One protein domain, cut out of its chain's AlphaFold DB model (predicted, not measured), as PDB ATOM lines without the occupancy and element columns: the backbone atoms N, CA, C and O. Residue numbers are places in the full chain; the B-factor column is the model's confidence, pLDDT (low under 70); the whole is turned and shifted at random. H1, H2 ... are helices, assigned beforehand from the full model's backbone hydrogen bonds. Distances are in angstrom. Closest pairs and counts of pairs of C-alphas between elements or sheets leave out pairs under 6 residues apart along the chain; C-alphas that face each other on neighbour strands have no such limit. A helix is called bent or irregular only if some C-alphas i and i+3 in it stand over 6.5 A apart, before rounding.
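What this domain is: This is residues 212 to 356 of the 359 residues of an uncharacterized protein of Cryomyces minteri (UniProt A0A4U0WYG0). Three long helices, H2, H3 and H5, make an elongated up-and-down bundle, somewhat splayed, with H3 the longest. At one end H1 folds back along the first part of H2, and short H4 crosses that end between H1 and H3 before the chain turns into H5; the link after H3 makes a loop at this end. The printed part has 145 residues with five named helices, H1 to H5 in order along the chain, and no named strand: all helix. It is loose, with a radius of gyration of the C-alphas of 18.4 A, and spans 61 by 35 by 24 A.

How they stand to each other: H1, residues 212 to 226, and H2, residues 231 to 259, form a helical hairpin. They touch closest at the C-alphas of Gly 215 and Trp 240, 4.1 A apart, at a shallow tilt of 6 degrees, opposite ways; H2 takes part with residues 232 to 244 alone. H2 and H3, residues 263 to 301, are a second helical hairpin, at a steep tilt of 38 degrees. Residues 246 to 257 of H2 touch residues 266 to 276 of H3, the closest C-alphas being those of Val 250 and Leu 273, 6.2 A apart. H4, residues 312 to 323, touches H3 at a steep tilt of 47 degrees, with the C-alphas of Met 294 and Ser 314 closest at 4.9 A; H3 takes part with residues 286 to 298 alone. With residues 315 to 319 alone H4 touches H1, about perpendicular at 81 degrees, closest at the C-alphas of Thr 222 and Val 319, 5.8 A apart. H5, residues 329 to 355, touches H4 only at the corner, closest at the C-alphas of Phe 323 and Leu 329, 4.5 A apart. H5 touches H3, opposite ways at a shallow tilt of 26 degrees, with the C-alphas of Val 269 and Cys 350 closest at 6.3 A. H5 touches H2, the same way at 34 degrees, only just shallow, with the C-alphas of Cys 256 and Leu 354 closest at 6.3 A. H1 is apart from H3 and H5. Every O i to N i+4 pair is within hydrogen-bond range in H1, H3 and H4, against 23 of 25 in H2 and 21 of 23 in H5.

Where its parts are: H1 begins at C-alpha 212, (56.798, -15.303, -6.064). H2 is 42.7 A long and irregular: C-alphas 255 and 258 are 7.1 A apart. H3 is 56.8 A long, from C-alpha 263 at (42.359, -4.417, 21.087). H1 is 21.0 A long and H4 17.0 A. H5, 36.5 A long, is irregular, with C-alphas 349 and 352 7.3 A apart, and has a kink of 49 degrees near residue 349; it ends at C-alpha 355, (57.604, -6.565, 16.442).

The domain as a whole: The two C-alphas farthest apart, those of Arg 262 and Gly 303, are 61.5 A apart. The printed part has no cut. The links H1 to H2, H2 to H3 and H4 to H5 are tight, and H3 to H4, with 10 residues, is short. The mean pLDDT of the printed part is 91.3, and residues 302 to 310 are under 70.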
ATOM      1  N   ASN A 212      55.450 -15.364  -5.517       93.00
ATOM      2  CA  ASN A 212      56.798 -15.303  -6.064       93.00
ATOM      3  C   ASN A 212      56.888 -16.014  -7.423       93.00
ATOM      4  O   ASN A 212      57.403 -15.426  -8.376       93.00
ATOM      5  N   SER A 213      56.375 -17.240  -7.548       91.75
ATOM      6  CA  SER A 213      56.401 -17.959  -8.830       91.75
ATOM      7  C   SER A 213      55.551 -17.291  -9.908       91.75
ATOM      8  O   SER A 213      55.982 -17.249 -11.062       91.75
ATOM      9  N   LEU A 214      54.396 -16.715  -9.556       93.69
ATOM     10  CA  LEU A 214      53.574 -15.962 -10.500       93.69
ATOM     11  C   LEU A 214      54.283 -14.692 -10.965       93.69
ATOM     12  O   LEU A 214      54.366 -14.447 -12.165       93.69
ATOM     13  N   GLY A 215      54.817 -13.894 -10.038       94.88
ATOM     14  CA  GLY A 215      55.527 -12.669 -10.401       94.88
ATOM     15  C   GLY A 215      56.742 -12.952 -11.287       94.88
ATOM     16  O   GLY A 215      56.926 -12.283 -12.305       94.88
ATOM     17  N   LYS A 216      57.499 -14.016 -10.988       94.62
ATOM     18  CA  LYS A 216      58.587 -14.486 -11.852       94.62
ATOM     19  C   LYS A 216      58.076 -14.912 -13.231       94.62
ATOM     20  O   LYS A 216      58.677 -14.547 -14.233       94.62
ATOM     21  N   TRP A 217      56.982 -15.671 -13.292       94.00
ATOM     22  CA  TRP A 217      56.390 -16.114 -14.556       94.00
ATOM     23  C   TRP A 217      55.976 -14.924 -15.432       94.00
ATOM     24  O   TRP A 217      56.305 -14.905 -16.615       94.00
ATOM     25  N   ILE A 218      55.336 -13.903 -14.848       95.06
ATOM     26  CA  ILE A 218      54.985 -12.658 -15.550       95.06
ATOM     27  C   ILE A 218      56.253 -11.969 -16.066       95.06
ATOM     28  O   ILE A 218      56.323 -11.625 -17.242       95.06
ATOM     29  N   TYR A 219      57.272 -11.805 -15.219       96.38
ATOM     30  CA  TYR A 219      58.537 -11.179 -15.603       96.38
ATOM     31  C   TYR A 219      59.239 -11.921 -16.750       96.38
ATOM     32  O   TYR A 219      59.618 -11.297 -17.741       96.38
ATOM     33  N   ASP A 220      59.367 -13.247 -16.651       95.06
ATOM     34  CA  ASP A 220      60.011 -14.083 -17.668       95.06
ATOM     35  C   ASP A 220      59.311 -13.936 -19.034       95.06
ATOM     36  O   ASP A 220      59.982 -13.807 -20.061       95.06
ATOM     37  N   TRP A 221      57.973 -13.908 -19.061       94.75
ATOM     38  CA  TRP A 221      57.210 -13.692 -20.295       94.75
ATOM     39  C   TRP A 221      57.355 -12.274 -20.842       94.75
ATOM     40  O   TRP A 221      57.476 -12.107 -22.055       94.75
ATOM     41  N   THR A 222      57.398 -11.258 -19.981       95.62
ATOM     42  CA  THR A 222      57.636  -9.873 -20.407       95.62
ATOM     43  C   THR A 222      59.022  -9.718 -21.031       95.62
ATOM     44  O   THR A 222      59.145  -9.098 -22.087       95.62
ATOM     45  N   VAL A 223      60.055 -10.329 -20.438       96.00
ATOM     46  CA  VAL A 223      61.414 -10.366 -21.006       96.00
ATOM     47  C   VAL A 223      61.427 -11.125 -22.328       96.00
ATOM     48  O   VAL A 223      62.080 -10.690 -23.273       96.00
ATOM     49  N   PHE A 224      60.696 -12.237 -22.425       93.62
ATOM     50  CA  PHE A 224      60.567 -12.984 -23.675       93.62
ATOM     51  C   PHE A 224      59.880 -12.162 -24.781       93.62
ATOM     52  O   PHE A 224      60.267 -12.279 -25.942       93.62
ATOM     53  N   HIS A 225      58.887 -11.337 -24.437       93.12
ATOM     54  CA  HIS A 225      58.081 -10.586 -25.401       93.12
ATOM     55  C   HIS A 225      58.715  -9.255 -25.837       93.12
ATOM     56  O   HIS A 225      58.868  -9.011 -27.031       93.12
ATOM     57  N   TYR A 226      59.095  -8.396 -24.886       92.56
ATOM     58  CA  TYR A 226      59.664  -7.075 -25.181       92.56
ATOM     59  C   TYR A 226      61.197  -7.072 -25.235       92.56
ATOM     60  O   TYR A 226      61.789  -6.130 -25.758       92.56
ATOM     61  N   GLY A 227      61.847  -8.123 -24.732       92.44
ATOM     62  CA  GLY A 227      63.294  -8.168 -24.547       92.44
ATOM     63  C   GLY A 227      63.733  -7.607 -23.188       92.44
ATOM     64  O   GLY A 227      62.967  -6.906 -22.520       92.44
ATOM     65  N   PRO A 228      64.966  -7.918 -22.748       92.88
ATOM     66  CA  PRO A 228      65.507  -7.427 -21.484       92.88
ATOM     67  C   PRO A 228      65.768  -5.913 -21.523       92.88
ATOM     68  O   PRO A 228      66.027  -5.354 -22.587       92.88
ATOM     69  N   ALA A 229      65.777  -5.276 -20.347       91.50
ATOM     70  CA  ALA A 229      66.091  -3.852 -20.164       91.50
ATOM     71  C   ALA A 229      65.172  -2.895 -20.950       91.50
ATOM     72  O   ALA A 229      65.597  -1.844 -21.432       91.50
ATOM     73  N   THR A 230      63.898  -3.263 -21.080       93.19
ATOM     74  CA  THR A 230      62.847  -2.373 -21.574       93.19
ATOM     75  C   THR A 230      62.052  -1.778 -20.410       93.19
ATOM     76  O   THR A 230      61.919  -2.426 -19.367       93.19
ATOM     77  N   PRO A 231      61.419  -0.601 -20.587       92.94
ATOM     78  CA  PRO A 231      60.552  -0.033 -19.555       92.94
ATOM     79  C   PRO A 231      59.459  -1.008 -19.092       92.94
ATOM     80  O   PRO A 231      59.101  -1.031 -17.921       92.94
ATOM     81  N   MET A 232      58.954  -1.858 -19.993       92.69
ATOM     82  CA  MET A 232      57.946  -2.864 -19.645       92.69
ATOM     83  C   MET A 232      58.520  -3.983 -18.772       92.69
ATOM     84  O   MET A 232      57.852  -4.423 -17.838       92.69
ATOM     85  N   THR A 233      59.760  -4.423 -19.014       95.19
ATOM     86  CA  THR A 233      60.409  -5.393 -18.119       95.19
ATOM     87  C   THR A 233      60.682  -4.827 -16.732       95.19
ATOM     88  O   THR A 233      60.566  -5.571 -15.761       95.19
ATOM     89  N   ASP A 234      60.971  -3.530 -16.621       95.69
ATOM     90  CA  ASP A 234      61.176  -2.880 -15.324       95.69
ATOM     91  C   ASP A 234      59.862  -2.801 -14.537       95.69
ATOM     92  O   ASP A 234      59.815  -3.195 -13.372       95.69
ATOM     93  N   VAL A 235      58.766  -2.402 -15.197       96.06
ATOM     94  CA  VAL A 235      57.416  -2.402 -14.604       96.06
ATOM     95  C   VAL A 235      57.004  -3.813 -14.168       96.06
ATOM     96  O   VAL A 235      56.475  -3.991 -13.071       96.06
ATOM     97  N   ALA A 236      57.281  -4.835 -14.982       97.00
ATOM     98  CA  ALA A 236      57.000  -6.224 -14.621       97.00
ATOM     99  C   ALA A 236      57.844  -6.705 -13.428       97.00
ATOM    100  O   ALA A 236      57.332  -7.406 -12.555       97.00
ATOM    101  N   GLY A 237      59.120  -6.312 -13.370       96.94
ATOM    102  CA  GLY A 237      59.996  -6.610 -12.238       96.94
ATOM    103  C   GLY A 237      59.507  -5.947 -10.953       96.94
ATOM    104  O   GLY A 237      59.481  -6.569  -9.893       96.94
ATOM    105  N   GLU A 238      59.034  -4.709 -11.046       96.88
ATOM    106  CA  GLU A 238      58.448  -4.014  -9.910       96.88
ATOM    107  C   GLU A 238      57.133  -4.659  -9.453       96.88
ATOM    108  O   GLU A 238      56.930  -4.852  -8.253       96.88
ATOM    109  N   LEU A 239      56.262  -5.057 -10.385       97.44
ATOM    110  CA  LEU A 239      55.026  -5.770 -10.060       97.44
ATOM    111  C   LEU A 239      55.337  -7.064  -9.301       97.44
ATOM    112  O   LEU A 239      54.705  -7.344  -8.285       97.44
ATOM    113  N   TRP A 240      56.342  -7.821  -9.748       97.62
ATOM    114  CA  TRP A 240      56.789  -9.032  -9.062       97.62
ATOM    115  C   TRP A 240      57.205  -8.752  -7.612       97.62
ATOM    116  O   TRP A 240      56.729  -9.423  -6.693       97.62
ATOM    117  N   LEU A 241      58.032  -7.729  -7.382       97.12
ATOM    118  CA  LEU A 241      58.449  -7.352  -6.029       97.12
ATOM    119  C   LEU A 241      57.267  -6.928  -5.150       97.12
ATOM    120  O   LEU A 241      57.206  -7.313  -3.981       97.12
ATOM    121  N   LEU A 242      56.310  -6.183  -5.705       97.88
ATOM    122  CA  LEU A 242      55.114  -5.756  -4.978       97.88
ATOM    123  C   LEU A 242      54.229  -6.937  -4.566       97.88
ATOM    124  O   LEU A 242      53.719  -6.942  -3.446       97.88
ATOM    125  N   LEU A 243      54.089  -7.957  -5.420       96.75
ATOM    126  CA  LEU A 243      53.331  -9.171  -5.099       96.75
ATOM    127  C   LEU A 243      53.954  -9.936  -3.927       96.75
ATOM    128  O   LEU A 243      53.241 -10.317  -2.998       96.75
ATOM    129  N   ILE A 244      55.280 -10.111  -3.937       95.44
ATOM    130  CA  ILE A 244      56.000 -10.766  -2.834       95.44
ATOM    131  C   ILE A 244      55.831  -9.970  -1.538       95.44
ATOM    132  O   ILE A 244      55.545 -10.546  -0.489       95.44
ATOM    133  N   GLN A 245      56.000  -8.645  -1.596       95.88
ATOM    134  CA  GLN A 245      55.864  -7.788  -0.418       95.88
ATOM    135  C   GLN A 245      54.454  -7.848   0.170       95.88
ATOM    136  O   GLN A 245      54.313  -7.974   1.385       95.88
ATOM    137  N   LEU A 246      53.422  -7.773  -0.674       96.25
ATOM    138  CA  LEU A 246      52.034  -7.854  -0.234       96.25
ATOM    139  C   LEU A 246      51.749  -9.205   0.432       96.25
ATOM    140  O   LEU A 246      51.249  -9.223   1.554       96.25
ATOM    141  N   ALA A 247      52.120 -10.318  -0.215       95.12
ATOM    142  CA  ALA A 247      51.943 -11.663   0.339       95.12
ATOM    143  C   ALA A 247      52.651 -11.811   1.693       95.12
ATOM    144  O   ALA A 247      52.033 -12.193   2.685       95.12
ATOM    145  N   GLY A 248      53.930 -11.432   1.756       94.69
ATOM    146  CA  GLY A 248      54.739 -11.573   2.964       94.69
ATOM    147  C   GLY A 248      54.233 -10.726   4.132       94.69
ATOM    148  O   GLY A 248      54.222 -11.191   5.272       94.69
ATOM    149  N   LYS A 249      53.779  -9.493   3.869       95.56
ATOM    150  CA  LYS A 249      53.227  -8.609   4.907       95.56
ATOM    151  C   LYS A 249      51.884  -9.103   5.432       95.56
ATOM    152  O   LYS A 249      51.707  -9.131   6.649       95.56
ATOM    153  N   VAL A 250      50.978  -9.527   4.545       95.56
ATOM    154  CA  VAL A 250      49.678 -10.107   4.927       95.56
ATOM    155  C   VAL A 250      49.892 -11.350   5.788       95.56
ATOM    156  O   VAL A 250      49.443 -11.373   6.932       95.56
ATOM    157  N   LYS A 251      50.693 -12.311   5.313       93.88
ATOM    158  CA  LYS A 251      51.005 -13.545   6.046       93.88
ATOM    159  C   LYS A 251      51.600 -13.267   7.429       93.88
ATOM    160  O   LYS A 251      51.130 -13.798   8.434       93.88
ATOM    161  N   ARG A 252      52.591 -12.368   7.518       94.50
ATOM    162  CA  ARG A 252      53.198 -11.978   8.803       94.50
ATOM    163  C   ARG A 252      52.184 -11.333   9.752       94.50
ATOM    164  O   ARG A 252      52.239 -11.593  10.954       94.50
ATOM    165  N   ALA A 253      51.293 -10.477   9.251       94.56
ATOM    166  CA  ALA A 253      50.246  -9.887  10.079       94.56
ATOM    167  C   ALA A 253      49.275 -10.952  10.598       94.56
ATOM    168  O   ALA A 253      49.020 -10.988  11.801       94.56
ATOM    169  N   GLU A 254      48.800 -11.853   9.740       93.56
ATOM    170  CA  GLU A 254      47.879 -12.934  10.112       93.56
ATOM    171  C   GLU A 254      48.459 -13.869  11.179       93.56
ATOM    172  O   GLU A 254      47.794 -14.155  12.177       93.56
ATOM    173  N   GLU A 255      49.720 -14.282  11.032       93.25
ATOM    174  CA  GLU A 255      50.416 -15.118  12.020       93.25
ATOM    175  C   GLU A 255      50.596 -14.405  13.375       93.25
ATOM    176  O   GLU A 255      50.594 -15.037  14.438       93.25
ATOM    177  N   CYS A 256      50.730 -13.075  13.363       93.06
ATOM    178  CA  CYS A 256      50.870 -12.264  14.571       93.06
ATOM    179  C   CYS A 256      49.534 -11.888  15.228       93.06
ATOM    180  O   CYS A 256      49.530 -11.647  16.435       93.06
ATOM    181  N   MET A 257      48.406 -11.892  14.508       92.00
ATOM    182  CA  MET A 257      47.075 -11.551  15.042       92.00
ATOM    183  C   MET A 257      46.714 -12.204  16.389       92.00
ATOM    184  O   MET A 257      46.244 -11.490  17.277       92.00
ATOM    185  N   PRO A 258      46.921 -13.520  16.615       91.88
ATOM    186  CA  PRO A 258      46.596 -14.138  17.904       91.88
ATOM    187  C   PRO A 258      47.507 -13.684  19.055       91.88
ATOM    188  O   PRO A 258      47.166 -13.887  20.219       91.88
ATOM    189  N   ARG A 259      48.666 -13.088  18.753       93.12
ATOM    190  CA  ARG A 259      49.648 -12.626  19.742       93.12
ATOM    191  C   ARG A 259      49.390 -11.187  20.193       93.12
ATOM    192  O   ARG A 259      49.886 -10.816  21.255       93.12
ATOM    193  N   ILE A 260      48.642 -10.403  19.410       92.94
ATOM    194  CA  ILE A 260      48.346  -8.996  19.700       92.94
ATOM    195  C   ILE A 260      47.366  -8.907  20.874       92.94
ATOM    196  O   ILE A 260      46.227  -9.371  20.786       92.94
ATOM    197  N   ARG A 261      47.813  -8.309  21.985       90.75
ATOM    198  CA  ARG A 261      47.000  -8.173  23.209       90.75
ATOM    199  C   ARG A 261      46.099  -6.944  23.210       90.75
ATOM    200  O   ARG A 261      44.980  -7.017  23.712       90.75
ATOM    201  N   ARG A 262      46.588  -5.819  22.684       92.25
ATOM    202  CA  ARG A 262      45.840  -4.556  22.640       92.25
ATOM    203  C   ARG A 262      44.750  -4.629  21.578       92.25
ATOM    204  O   ARG A 262      45.033  -4.930  20.421       92.25
ATOM    205  N   GLN A 263      43.515  -4.329  21.976       92.75
ATOM    206  CA  GLN A 263      42.359  -4.417  21.087       92.75
ATOM    207  C   GLN A 263      42.440  -3.398  19.940       92.75
ATOM    208  O   GLN A 263      42.258  -3.784  18.794       92.75
ATOM    209  N   GLU A 264      42.814  -2.148  20.223       92.94
ATOM    210  CA  GLU A 264      42.972  -1.095  19.204       92.94
ATOM    211  C   GLU A 264      44.034  -1.465  18.158       92.94
ATOM    212  O   GLU A 264      43.808  -1.363  16.958       92.94
ATOM    213  N   SER A 265      45.186  -1.976  18.605       93.12
ATOM    214  CA  SER A 265      46.247  -2.458  17.713       93.12
ATOM    215  C   SER A 265      45.789  -3.644  16.866       93.12
ATOM    216  O   SER A 265      46.183  -3.766  15.710       93.12
ATOM    217  N   ARG A 266      44.957  -4.523  17.433       94.81
ATOM    218  CA  ARG A 266      44.387  -5.662  16.716       94.81
ATOM    219  C   ARG A 266      43.399  -5.209  15.646       94.81
ATOM    220  O   ARG A 266      43.466  -5.744  14.550       94.81
ATOM    221  N   GLU A 267      42.517  -4.264  15.958       95.50
ATOM    222  CA  GLU A 267      41.556  -3.682  15.010       95.50
ATOM    223  C   GLU A 267      42.277  -2.964  13.866       95.50
ATOM    224  O   GLU A 267      41.995  -3.235  12.706       95.50
ATOM    225  N   LEU A 268      43.305  -2.169  14.180       95.62
ATOM    226  CA  LEU A 268      44.127  -1.501  13.172       95.62
ATOM    227  C   LEU A 268      44.779  -2.497  12.200       95.62
ATOM    228  O   LEU A 268      44.705  -2.320  10.986       95.62
ATOM    229  N   VAL A 269      45.420  -3.553  12.718       96.38
ATOM    230  CA  VAL A 269      46.028  -4.594  11.870       96.38
ATOM    231  C   VAL A 269      44.955  -5.326  11.057       96.38
ATOM    232  O   VAL A 269      45.199  -5.657   9.897       96.38
ATOM    233  N   ASP A 270      43.764  -5.532  11.619       96.50
ATOM    234  CA  ASP A 270      42.628  -6.141  10.925       96.50
ATOM    235  C   ASP A 270      42.164  -5.322   9.716       96.50
ATOM    236  O   ASP A 270      42.004  -5.868   8.626       96.50
ATOM    237  N   ASP A 271      42.033  -4.005   9.882       96.88
ATOM    238  CA  ASP A 271      41.666  -3.076   8.807       96.88
ATOM    239  C   ASP A 271      42.726  -3.069   7.690       96.88
ATOM    240  O   ASP A 271      42.431  -2.986   6.488       96.88
ATOM    241  N   PHE A 272      44.002  -3.201   8.064       96.75
ATOM    242  CA  PHE A 272      45.091  -3.344   7.102       96.75
ATOM    243  C   PHE A 272      45.053  -4.684   6.359       96.75
ATOM    244  O   PHE A 272      45.308  -4.705   5.151       96.75
ATOM    245  N   LEU A 273      44.701  -5.777   7.037       96.88
ATOM    246  CA  LEU A 273      44.487  -7.078   6.404       96.88
ATOM    247  C   LEU A 273      43.310  -7.025   5.423       96.88
ATOM    248  O   LEU A 273      43.458  -7.454   4.280       96.88
ATOM    249  N   GLU A 274      42.184  -6.412   5.797       97.31
ATOM    250  CA  GLU A 274      41.034  -6.237   4.900       97.31
ATOM    251  C   GLU A 274      41.365  -5.335   3.695       97.31
ATOM    252  O   GLU A 274      40.935  -5.574   2.563       97.31
ATOM    253  N   SER A 275      42.171  -4.292   3.880       96.50
ATOM    254  CA  SER A 275      42.605  -3.468   2.746       96.50
ATOM    255  C   SER A 275      43.625  -4.180   1.841       96.50
ATOM    256  O   SER A 275      43.569  -4.002   0.619       96.50
ATOM    257  N   GLY A 276      44.498  -5.023   2.402       96.38
ATOM    258  CA  GLY A 276      45.407  -5.897   1.650       96.38
ATOM    259  C   GLY A 276      44.643  -6.948   0.842       96.38
ATOM    260  O   GLY A 276      44.917  -7.152  -0.342       96.38
ATOM    261  N   GLU A 277      43.595  -7.515   1.437       95.31
ATOM    262  CA  GLU A 277      42.642  -8.416   0.791       95.31
ATOM    263  C   GLU A 277      42.040  -7.805  -0.476       95.31
ATOM    264  O   GLU A 277      42.033  -8.397  -1.558       95.31
ATOM    265  N   ARG A 278      41.581  -6.558  -0.372       96.19
ATOM    266  CA  ARG A 278      40.995  -5.836  -1.505       96.19
ATOM    267  C   ARG A 278      41.992  -5.609  -2.642       96.19
ATOM    268  O   ARG A 278      41.571  -5.527  -3.797       96.19
ATOM    269  N   LEU A 279      43.288  -5.480  -2.354       97.19
ATOM    270  CA  LEU A 279      44.320  -5.397  -3.394       97.19
ATOM    271  C   LEU A 279      44.494  -6.740  -4.105       97.19
ATOM    272  O   LEU A 279      44.524  -6.764  -5.337       97.19
ATOM    273  N   TRP A 280      44.508  -7.844  -3.362       94.44
ATOM    274  CA  TRP A 280      44.541  -9.188  -3.939       94.44
ATOM    275  C   TRP A 280      43.335  -9.481  -4.825       94.44
ATOM    276  O   TRP A 280      43.490  -9.987  -5.934       94.44
ATOM    277  N   GLN A 281      42.133  -9.102  -4.395       94.50
ATOM    278  CA  GLN A 281      40.925  -9.261  -5.207       94.50
ATOM    279  C   GLN A 281      41.005  -8.481  -6.524       94.50
ATOM    280  O   GLN A 281      40.620  -9.000  -7.573       94.50
ATOM    281  N   ARG A 282      41.547  -7.255  -6.501       95.38
ATOM    282  CA  ARG A 282      41.780  -6.466  -7.723       95.38
ATOM    283  C   ARG A 282      42.812  -7.125  -8.635       95.38
ATOM    284  O   ARG A 282      42.589  -7.170  -9.840       95.38
ATOM    285  N   PHE A 283      43.899  -7.657  -8.074       95.44
ATOM    286  CA  PHE A 283      44.900  -8.398  -8.840       95.44
ATOM    287  C   PHE A 283      44.305  -9.654  -9.491       95.44
ATOM    288  O   PHE A 283      44.459  -9.856 -10.690       95.44
ATOM    289  N   ASN A 284      43.526 -10.442  -8.749       92.31
ATOM    290  CA  ASN A 284      42.821 -11.605  -9.292       92.31
ATOM    291  C   ASN A 284      41.811 -11.218 -10.383       92.31
ATOM    292  O   ASN A 284      41.664 -11.932 -11.373       92.31
ATOM    293  N   GLY A 285      41.127 -10.079 -10.238       93.25
ATOM    294  CA  GLY A 285      40.267  -9.526 -11.285       93.25
ATOM    295  C   GLY A 285      41.038  -9.200 -12.567       93.25
ATOM    296  O   GLY A 285      40.590  -9.554 -13.655       93.25
ATOM    297  N   LEU A 286      42.220  -8.595 -12.437       94.81
ATOM    298  CA  LEU A 286      43.113  -8.299 -13.558       94.81
ATOM    299  C   LEU A 286      43.585  -9.580 -14.265       94.81
ATOM    300  O   LEU A 286      43.520  -9.662 -15.490       94.81
ATOM    301  N   LEU A 287      43.985 -10.607 -13.507       94.12
ATOM    302  CA  LEU A 287      44.400 -11.900 -14.061       94.12
ATOM    303  C   LEU A 287      43.289 -12.572 -14.875       94.12
ATOM    304  O   LEU A 287      43.560 -13.069 -15.966       94.12
ATOM    305  N   LYS A 288      42.042 -12.542 -14.387       91.31
ATOM    306  CA  LYS A 288      40.881 -13.089 -15.114       91.31
ATOM    307  C   LYS A 288      40.678 -12.410 -16.465       91.31
ATOM    308  O   LYS A 288      40.439 -13.080 -17.464       91.31
ATOM    309  N   ILE A 289      40.809 -11.086 -16.506       93.00
ATOM    310  CA  ILE A 289      40.684 -10.329 -17.756       93.00
ATOM    311  C   ILE A 289      41.799 -10.728 -18.730       93.00
ATOM    312  O   ILE A 289      41.536 -10.963 -19.909       93.00
ATOM    313  N   CYS A 290      43.032 -10.859 -18.239       92.88
ATOM    314  CA  CYS A 290      44.161 -11.310 -19.052       92.88
ATOM    315  C   CYS A 290      43.936 -12.737 -19.589       92.88
ATOM    316  O   CYS A 290      44.174 -13.003 -20.766       92.88
ATOM    317  N   GLU A 291      43.401 -13.641 -18.763       90.75
ATOM    318  CA  GLU A 291      43.029 -15.000 -19.166       90.75
ATOM    319  C   GLU A 291      41.986 -15.008 -20.302       90.75
ATOM    320  O   GLU A 291      42.138 -15.763 -21.268       90.75
ATOM    321  N   ASP A 292      40.984 -14.125 -20.270       89.69
ATOM    322  CA  ASP A 292      40.010 -13.999 -21.362       89.69
ATOM    323  C   ASP A 292      40.668 -13.599 -22.692       89.69
ATOM    324  O   ASP A 292      40.295 -14.111 -23.757       89.69
ATOM    325  N   TYR A 293      41.662 -12.704 -22.660       88.94
ATOM    326  CA  TYR A 293      42.439 -12.344 -23.849       88.94
ATOM    327  C   TYR A 293      43.244 -13.534 -24.376       88.94
ATOM    328  O   TYR A 293      43.183 -13.831 -25.573       88.94
ATOM    329  N   MET A 294      43.905 -14.284 -23.493       88.00
ATOM    330  CA  MET A 294      44.645 -15.491 -23.872       88.00
ATOM    331  C   MET A 294      43.742 -16.540 -24.525       88.00
ATOM    332  O   MET A 294      44.109 -17.121 -25.549       88.00
ATOM    333  N   TRP A 295      42.538 -16.759 -23.986       84.88
ATOM    334  CA  TRP A 295      41.558 -17.679 -24.569       84.88
ATOM    335  C   TRP A 295      41.084 -17.232 -25.948       84.88
ATOM    336  O   TRP A 295      40.926 -18.069 -26.842       84.88
ATOM    337  N   LYS A 296      40.873 -15.927 -26.151       85.12
ATOM    338  CA  LYS A 296      40.519 -15.372 -27.466       85.12
ATOM    339  C   LYS A 296      41.642 -15.598 -28.481       85.12
ATOM    340  O   LYS A 296      41.361 -16.061 -29.588       85.12
ATOM    341  N   ALA A 297      42.895 -15.354 -28.100       83.88
ATOM    342  CA  ALA A 297      44.050 -15.596 -28.963       83.88
ATOM    343  C   ALA A 297      44.221 -17.087 -29.297       83.88
ATOM    344  O   ALA A 297      44.339 -17.451 -30.467       83.88
ATOM    345  N   ALA A 298      44.129 -17.968 -28.300       81.94
ATOM    346  CA  ALA A 298      44.311 -19.403 -28.497       81.94
ATOM    347  C   ALA A 298      43.206 -20.031 -29.371       81.94
ATOM    348  O   ALA A 298      43.480 -20.896 -30.209       81.94
ATOM    349  N   LYS A 299      41.953 -19.563 -29.242       80.12
ATOM    350  CA  LYS A 299      40.843 -19.965 -30.127       80.12
ATOM    351  C   LYS A 299      41.071 -19.523 -31.574       80.12
ATOM    352  O   LYS A 299      40.776 -20.296 -32.486       80.12
ATOM    353  N   LYS A 300      41.601 -18.309 -31.775       77.12
ATOM    354  CA  LYS A 300      41.939 -17.767 -33.098       77.12
ATOM    355  C   LYS A 300      43.055 -18.579 -33.760       77.12
ATOM    356  O   LYS A 300      42.927 -18.934 -34.927       77.12
ATOM    357  N   GLU A 301      44.098 -18.932 -33.010       73.88
ATOM    358  CA  GLU A 301      45.213 -19.753 -33.501       73.88
ATOM    359  C   GLU A 301      44.789 -21.197 -33.812       73.88
ATOM    360  O   GLU A 301      45.201 -21.777 -34.814       73.88
ATOM    361  N   SER A 302      43.905 -21.774 -32.995       67.00
ATOM    362  CA  SER A 302      43.447 -23.159 -33.166       67.00
ATOM    363  C   SER A 302      42.413 -23.343 -34.288       67.00
ATOM    364  O   SER A 302      41.970 -24.471 -34.521       67.00
ATOM    365  N   GLY A 303      41.980 -22.266 -34.958       66.00
ATOM    366  CA  GLY A 303      40.995 -22.317 -36.044       66.00
ATOM    367  C   GLY A 303      39.661 -22.970 -35.646       66.00
ATOM    368  O   GLY A 303      39.032 -23.624 -36.471       66.00
ATOM    369  N   GLY A 304      39.258 -22.869 -34.373       61.56
ATOM    370  CA  GLY A 304      38.017 -23.471 -33.863       61.56
ATOM    371  C   GLY A 304      38.079 -24.966 -33.505       61.56
ATOM    372  O   GLY A 304      37.038 -25.570 -33.246       61.56
ATOM    373  N   LYS A 305      39.265 -25.592 -33.458       62.41
ATOM    374  CA  LYS A 305      39.413 -26.986 -32.992       62.41
ATOM    375  C   LYS A 305      39.051 -27.124 -31.503       62.41
ATOM    376  O   LYS A 305      39.391 -26.268 -30.692       62.41
ATOM    377  N   LYS A 306      38.396 -28.238 -31.137       56.00
ATOM    378  CA  LYS A 306      37.859 -28.501 -29.780       56.00
ATOM    379  C   LYS A 306      38.917 -28.576 -28.664       56.00
ATOM    380  O   LYS A 306      38.563 -28.359 -27.511       56.00
ATOM    381  N   ASN A 307      40.185 -28.829 -28.996       55.72
ATOM    382  CA  ASN A 307      41.287 -28.917 -28.034       55.72
ATOM    383  C   ASN A 307      42.239 -27.729 -28.222       55.72
ATOM    384  O   ASN A 307      43.280 -27.845 -28.869       55.72
ATOM    385  N   VAL A 308      41.848 -26.570 -27.693       59.22
ATOM    386  CA  VAL A 308      42.686 -25.366 -27.679       59.22
ATOM    387  C   VAL A 308      43.752 -25.548 -26.603       59.22
ATOM    388  O   VAL A 308      43.436 -25.592 -25.418       59.22
ATOM    389  N   THR A 309      45.008 -25.696 -27.017       59.00
ATOM    390  CA  THR A 309      46.146 -25.785 -26.092       59.00
ATOM    391  C   THR A 309      46.825 -24.422 -26.056       59.00
ATOM    392  O   THR A 309      47.106 -23.864 -27.115       59.00
ATOM    393  N   MET A 310      47.064 -23.870 -24.864       66.62
ATOM    394  CA  MET A 310      47.732 -22.573 -24.720       66.62
ATOM    395  C   MET A 310      49.187 -22.688 -25.179       66.62
ATOM    396  O   MET A 310      49.982 -23.420 -24.589       66.62
ATOM    397  N   GLY A 311      49.509 -22.001 -26.274       70.56
ATOM    398  CA  GLY A 311      50.835 -21.987 -26.882       70.56
ATOM    399  C   GLY A 311      51.654 -20.767 -26.465       70.56
ATOM    400  O   GLY A 311      51.237 -19.960 -25.635       70.56
ATOM    401  N   LYS A 312      52.824 -20.589 -27.090       78.00
ATOM    402  CA  LYS A 312      53.688 -19.417 -26.850       78.00
ATOM    403  C   LYS A 312      52.973 -18.089 -27.123       78.00
ATOM    404  O   LYS A 312      53.174 -17.135 -26.382       78.00
ATOM    405  N   ASN A 313      52.089 -18.057 -28.120       80.62
ATOM    406  CA  ASN A 313      51.309 -16.867 -28.460       80.62
ATOM    407  C   ASN A 313      50.340 -16.462 -27.345       80.62
ATOM    408  O   ASN A 313      50.099 -15.278 -27.156       80.62
ATOM    409  N   SER A 314      49.826 -17.421 -26.570       84.69
ATOM    410  CA  SER A 314      48.989 -17.123 -25.409       84.69
ATOM    411  C   SER A 314      49.787 -16.378 -24.337       84.69
ATOM    412  O   SER A 314      49.289 -15.410 -23.777       84.69
ATOM    413  N   GLY A 315      51.035 -16.785 -24.080       86.62
ATOM    414  CA  GLY A 315      51.921 -16.088 -23.140       86.62
ATOM    415  C   GLY A 315      52.255 -14.660 -23.584       86.62
ATOM    416  O   GLY A 315      52.215 -13.742 -22.770       86.62
ATOM    417  N   CYS A 316      52.502 -14.438 -24.876       90.06
ATOM    418  CA  CYS A 316      52.684 -13.085 -25.417       90.06
ATOM    419  C   CYS A 316      51.402 -12.243 -25.313       90.06
ATOM    420  O   CYS A 316      51.459 -11.096 -24.883       90.06
ATOM    421  N   GLU A 317      50.236 -12.829 -25.607       93.06
ATOM    422  CA  GLU A 317      48.945 -12.146 -25.465       93.06
ATOM    423  C   GLU A 317      48.664 -11.745 -24.009       93.06
ATOM    424  O   GLU A 317      48.098 -10.679 -23.769       93.06
ATOM    425  N   PHE A 318      49.082 -12.556 -23.029       93.44
ATOM    426  CA  PHE A 318      49.008 -12.179 -21.616       93.44
ATOM    427  C   PHE A 318      49.786 -10.887 -21.356       93.44
ATOM    428  O   PHE A 318      49.236  -9.941 -20.792       93.44
ATOM    429  N   VAL A 319      51.043 -10.833 -21.804       94.75
ATOM    430  CA  VAL A 319      51.923  -9.667 -21.631       94.75
ATOM    431  C   VAL A 319      51.315  -8.429 -22.287       94.75
ATOM    432  O   VAL A 319      51.230  -7.378 -21.652       94.75
ATOM    433  N   ASP A 320      50.815  -8.562 -23.514       93.88
ATOM    434  CA  ASP A 320      50.132  -7.465 -24.193       93.88
ATOM    435  C   ASP A 320      48.844  -7.058 -23.479       93.88
ATOM    436  O   ASP A 320      48.525  -5.877 -23.425       93.88
ATOM    437  N   SER A 321      48.096  -7.995 -22.895       94.19
ATOM    438  CA  SER A 321      46.879  -7.668 -22.152       94.19
ATOM    439  C   SER A 321      47.151  -6.876 -20.874       94.19
ATOM    440  O   SER A 321      46.473  -5.875 -20.641       94.19
ATOM    441  N   ILE A 322      48.165  -7.266 -20.096       95.44
ATOM    442  CA  ILE A 322      48.457  -6.676 -18.785       95.44
ATOM    443  C   ILE A 322      49.279  -5.379 -18.874       95.44
ATOM    444  O   ILE A 322      49.081  -4.481 -18.052       95.44
ATOM    445  N   PHE A 323      50.166  -5.258 -19.873       95.25
ATOM    446  CA  PHE A 323      51.052  -4.098 -20.064       95.25
ATOM    447  C   PHE A 323      50.771  -3.291 -21.342       95.25
ATOM    448  O   PHE A 323      51.398  -2.258 -21.576       95.25
ATOM    449  N   GLY A 324      49.817  -3.710 -22.173       91.56
ATOM    450  CA  GLY A 324      49.435  -2.969 -23.373       91.56
ATOM    451  C   GLY A 324      48.759  -1.645 -23.034       91.56
ATOM    452  O   GLY A 324      47.800  -1.608 -22.262       91.56
ATOM    453  N   ARG A 325      49.231  -0.558 -23.658       88.88
ATOM    454  CA  ARG A 325      48.740   0.815 -23.422       88.88
ATOM    455  C   ARG A 325      47.227   0.960 -23.594       88.88
ATOM    456  O   ARG A 325      46.587   1.589 -22.765       88.88
ATOM    457  N   GLU A 326      46.673   0.322 -24.621       87.75
ATOM    458  CA  GLU A 326      45.237   0.349 -24.948       87.75
ATOM    459  C   GLU A 326      44.442  -0.793 -24.286       87.75
ATOM    460  O   GLU A 326      43.332  -1.120 -24.705       87.75
ATOM    461  N   ARG A 327      45.040  -1.480 -23.308       91.50
ATOM    462  CA  ARG A 327      44.437  -2.623 -22.614       91.50
ATOM    463  C   ARG A 327      44.416  -2.368 -21.111       91.50
ATOM    464  O   ARG A 327      43.855  -1.370 -20.670       91.50
ATOM    465  N   GLU A 328      45.005  -3.248 -20.308       94.44
ATOM    466  CA  GLU A 328      44.879  -3.176 -18.854       94.44
ATOM    467  C   GLU A 328      46.036  -2.428 -18.171       94.44
ATOM    468  O   GLU A 328      46.053  -2.359 -16.943       94.44
ATOM    469  N   LEU A 329      46.962  -1.802 -18.920       94.31
ATOM    470  CA  LEU A 329      48.124  -1.101 -18.349       94.31
ATOM    471  C   LEU A 329      47.727  -0.095 -17.259       94.31
ATOM    472  O   LEU A 329      48.269  -0.133 -16.158       94.31
ATOM    473  N   GLN A 330      46.723   0.749 -17.514       95.00
ATOM    474  CA  GLN A 330      46.268   1.747 -16.539       95.00
ATOM    475  C   GLN A 330      45.750   1.101 -15.240       95.00
ATOM    476  O   GLN A 330      45.943   1.628 -14.139       95.00
ATOM    477  N   ARG A 331      45.082  -0.056 -15.340       95.19
ATOM    478  CA  ARG A 331      44.602  -0.809 -14.172       95.19
ATOM    479  C   ARG A 331      45.761  -1.464 -13.428       95.19
ATOM    480  O   ARG A 331      45.770  -1.411 -12.197       95.19
ATOM    481  N   THR A 332      46.744  -1.997 -14.151       96.75
ATOM    482  CA  THR A 332      47.992  -2.531 -13.594       96.75
ATOM    483  C   THR A 332      48.752  -1.455 -12.813       96.75
ATOM    484  O   THR A 332      49.051  -1.644 -11.636       96.75
ATOM    485  N   GLU A 333      48.975  -0.275 -13.395       96.44
ATOM    486  CA  GLU A 333      49.679   0.838 -12.742       96.44
ATOM    487  C   GLU A 333      48.934   1.363 -11.508       96.44
ATOM    488  O   GLU A 333      49.542   1.640 -10.465       96.44
ATOM    489  N   LYS A 334      47.602   1.460 -11.588       97.00
ATOM    490  CA  LYS A 334      46.759   1.847 -10.451       97.00
ATOM    491  C   LYS A 334      46.841   0.825  -9.319       97.00
ATOM    492  O   LYS A 334      46.919   1.211  -8.152       97.00
ATOM    493  N   LEU A 335      46.838  -0.468  -9.649       97.31
ATOM    494  CA  LEU A 335      47.010  -1.545  -8.679       97.31
ATOM    495  C   LEU A 335      48.384  -1.468  -8.010       97.31
ATOM    496  O   LEU A 335      48.450  -1.460  -6.782       97.31
ATOM    497  N   MET A 336      49.457  -1.340  -8.795       98.19
ATOM    498  CA  MET A 336      50.824  -1.209  -8.286       98.19
ATOM    499  C   MET A 336      50.963   0.007  -7.367       98.19
ATOM    500  O   MET A 336      51.508  -0.096  -6.272       98.19
ATOM    501  N   THR A 337      50.400   1.154  -7.754       98.06
ATOM    502  CA  THR A 337      50.389   2.365  -6.917       98.06
ATOM    503  C   THR A 337      49.637   2.136  -5.606       98.06
ATOM    504  O   THR A 337      50.115   2.532  -4.543       98.06
ATOM    505  N   GLY A 338      48.502   1.432  -5.657       97.62
ATOM    506  CA  GLY A 338      47.764   1.016  -4.465       97.62
ATOM    507  C   GLY A 338      48.578   0.097  -3.551       97.62
ATOM    508  O   GLY A 338      48.605   0.323  -2.343       97.62
ATOM    509  N   MET A 339      49.284  -0.888  -4.114       98.19
ATOM    510  CA  MET A 339      50.175  -1.787  -3.370       98.19
ATOM    511  C   MET A 339      51.330  -1.028  -2.712       98.19
ATOM    512  O   MET A 339      51.588  -1.246  -1.533       98.19
ATOM    513  N   ARG A 340      51.979  -0.090  -3.418       98.06
ATOM    514  CA  ARG A 340      53.046   0.757  -2.850       98.06
ATOM    515  C   ARG A 340      52.548   1.575  -1.660       98.06
ATOM    516  O   ARG A 340      53.163   1.561  -0.596       98.06
ATOM    517  N   LEU A 341      51.420   2.268  -1.830       97.88
ATOM    518  CA  LEU A 341      50.843   3.107  -0.780       97.88
ATOM    519  C   LEU A 341      50.421   2.276   0.435       97.88
ATOM    520  O   LEU A 341      50.701   2.661   1.569       97.88
ATOM    521  N   TRP A 342      49.763   1.139   0.199       98.19
ATOM    522  CA  TRP A 342      49.391   0.207   1.258       98.19
ATOM    523  C   TRP A 342      50.626  -0.313   1.994       98.19
ATOM    524  O   TRP A 342      50.663  -0.249   3.214       98.19
ATOM    525  N   SER A 343      51.660  -0.732   1.261       96.81
ATOM    526  CA  SER A 343      52.918  -1.262   1.796       96.81
ATOM    527  C   SER A 343      53.604  -0.257   2.728       96.81
ATOM    528  O   SER A 343      53.957  -0.611   3.852       96.81
ATOM    529  N   MET A 344      53.713   1.007   2.304       97.62
ATOM    530  CA  MET A 344      54.283   2.086   3.117       97.62
ATOM    531  C   MET A 344      53.451   2.361   4.377       97.62
ATOM    532  O   MET A 344      54.001   2.460   5.474       97.62
ATOM    533  N   ARG A 345      52.121   2.445   4.247       97.62
ATOM    534  CA  ARG A 345      51.229   2.684   5.393       97.62
ATOM    535  C   ARG A 345      51.237   1.519   6.375       97.62
ATOM    536  O   ARG A 345      51.226   1.753   7.578       97.62
ATOM    537  N   PHE A 346      51.278   0.292   5.874       97.56
ATOM    538  CA  PHE A 346      51.388  -0.900   6.697       97.56
ATOM    539  C   PHE A 346      52.668  -0.857   7.534       97.56
ATOM    540  O   PHE A 346      52.598  -1.054   8.740       97.56
ATOM    541  N   ASP A 347      53.814  -0.511   6.942       96.25
ATOM    542  CA  ASP A 347      55.071  -0.413   7.698       96.25
ATOM    543  C   ASP A 347      55.006   0.683   8.764       96.25
ATOM    544  O   ASP A 347      55.370   0.448   9.912       96.25
ATOM    545  N   ALA A 348      54.478   1.858   8.416       96.69
ATOM    546  CA  ALA A 348      54.380   2.979   9.347       96.69
ATOM    547  C   ALA A 348      53.451   2.707  10.545       96.69
ATOM    548  O   ALA A 348      53.676   3.249  11.623       96.69
ATOM    549  N   ASN A 349      52.400   1.902  10.361       95.75
ATOM    550  CA  ASN A 349      51.354   1.716  11.372       95.75
ATOM    551  C   ASN A 349      51.421   0.357  12.079       95.75
ATOM    552  O   ASN A 349      51.031   0.251  13.238       95.75
ATOM    553  N   CYS A 350      51.890  -0.690  11.398       94.69
ATOM    554  CA  CYS A 350      51.838  -2.065  11.895       94.69
ATOM    555  C   CYS A 350      53.209  -2.620  12.294       94.69
ATOM    556  O   CYS A 350      53.251  -3.562  13.081       94.69
ATOM    557  N   GLU A 351      54.333  -2.080  11.808       92.56
ATOM    558  CA  GLU A 351      55.644  -2.715  12.016       92.56
ATOM    559  C   GLU A 351      56.006  -2.855  13.504       92.56
ATOM    560  O   GLU A 351      56.418  -3.935  13.936       92.56
ATOM    561  N   ASP A 352      55.777  -1.814  14.307       92.25
ATOM    562  CA  ASP A 352      56.061  -1.843  15.747       92.25
ATOM    563  C   ASP A 352      55.124  -2.790  16.507       92.25
ATOM    564  O   ASP A 352      55.568  -3.543  17.378       92.25
ATOM    565  N   ILE A 353      53.845  -2.830  16.120       92.06
ATOM    566  CA  ILE A 353      52.850  -3.755  16.684       92.06
ATOM    567  C   ILE A 353      53.268  -5.203  16.404       92.06
ATOM    568  O   ILE A 353      53.226  -6.054  17.292       92.06
ATOM    569  N   LEU A 354      53.714  -5.492  15.181       92.00
ATOM    570  CA  LEU A 354      54.123  -6.835  14.771       92.00
ATOM    571  C   LEU A 354      55.470  -7.254  15.374       92.00
ATOM    572  O   LEU A 354      55.711  -8.452  15.544       92.00
ATOM    573  N   ARG A 355      56.352  -6.303  15.707       92.44
ATOM    574  CA  ARG A 355      57.604  -6.565  16.442       92.44
ATOM    575  C   ARG A 355      57.365  -6.810  17.927       92.44
ATOM    576  O   ARG A 355      58.006  -7.688  18.506       92.44
ATOM    577  N   HIS A 356      56.424  -6.084  18.527       91.31
ATOM    578  CA  HIS A 356      56.117  -6.151  19.954       91.31
ATOM    579  C   HIS A 356      54.631  -6.452  20.216       91.31
ATOM    580  O   HIS A 356      53.947  -5.670  20.873       91.31
TER     581      HIS A 356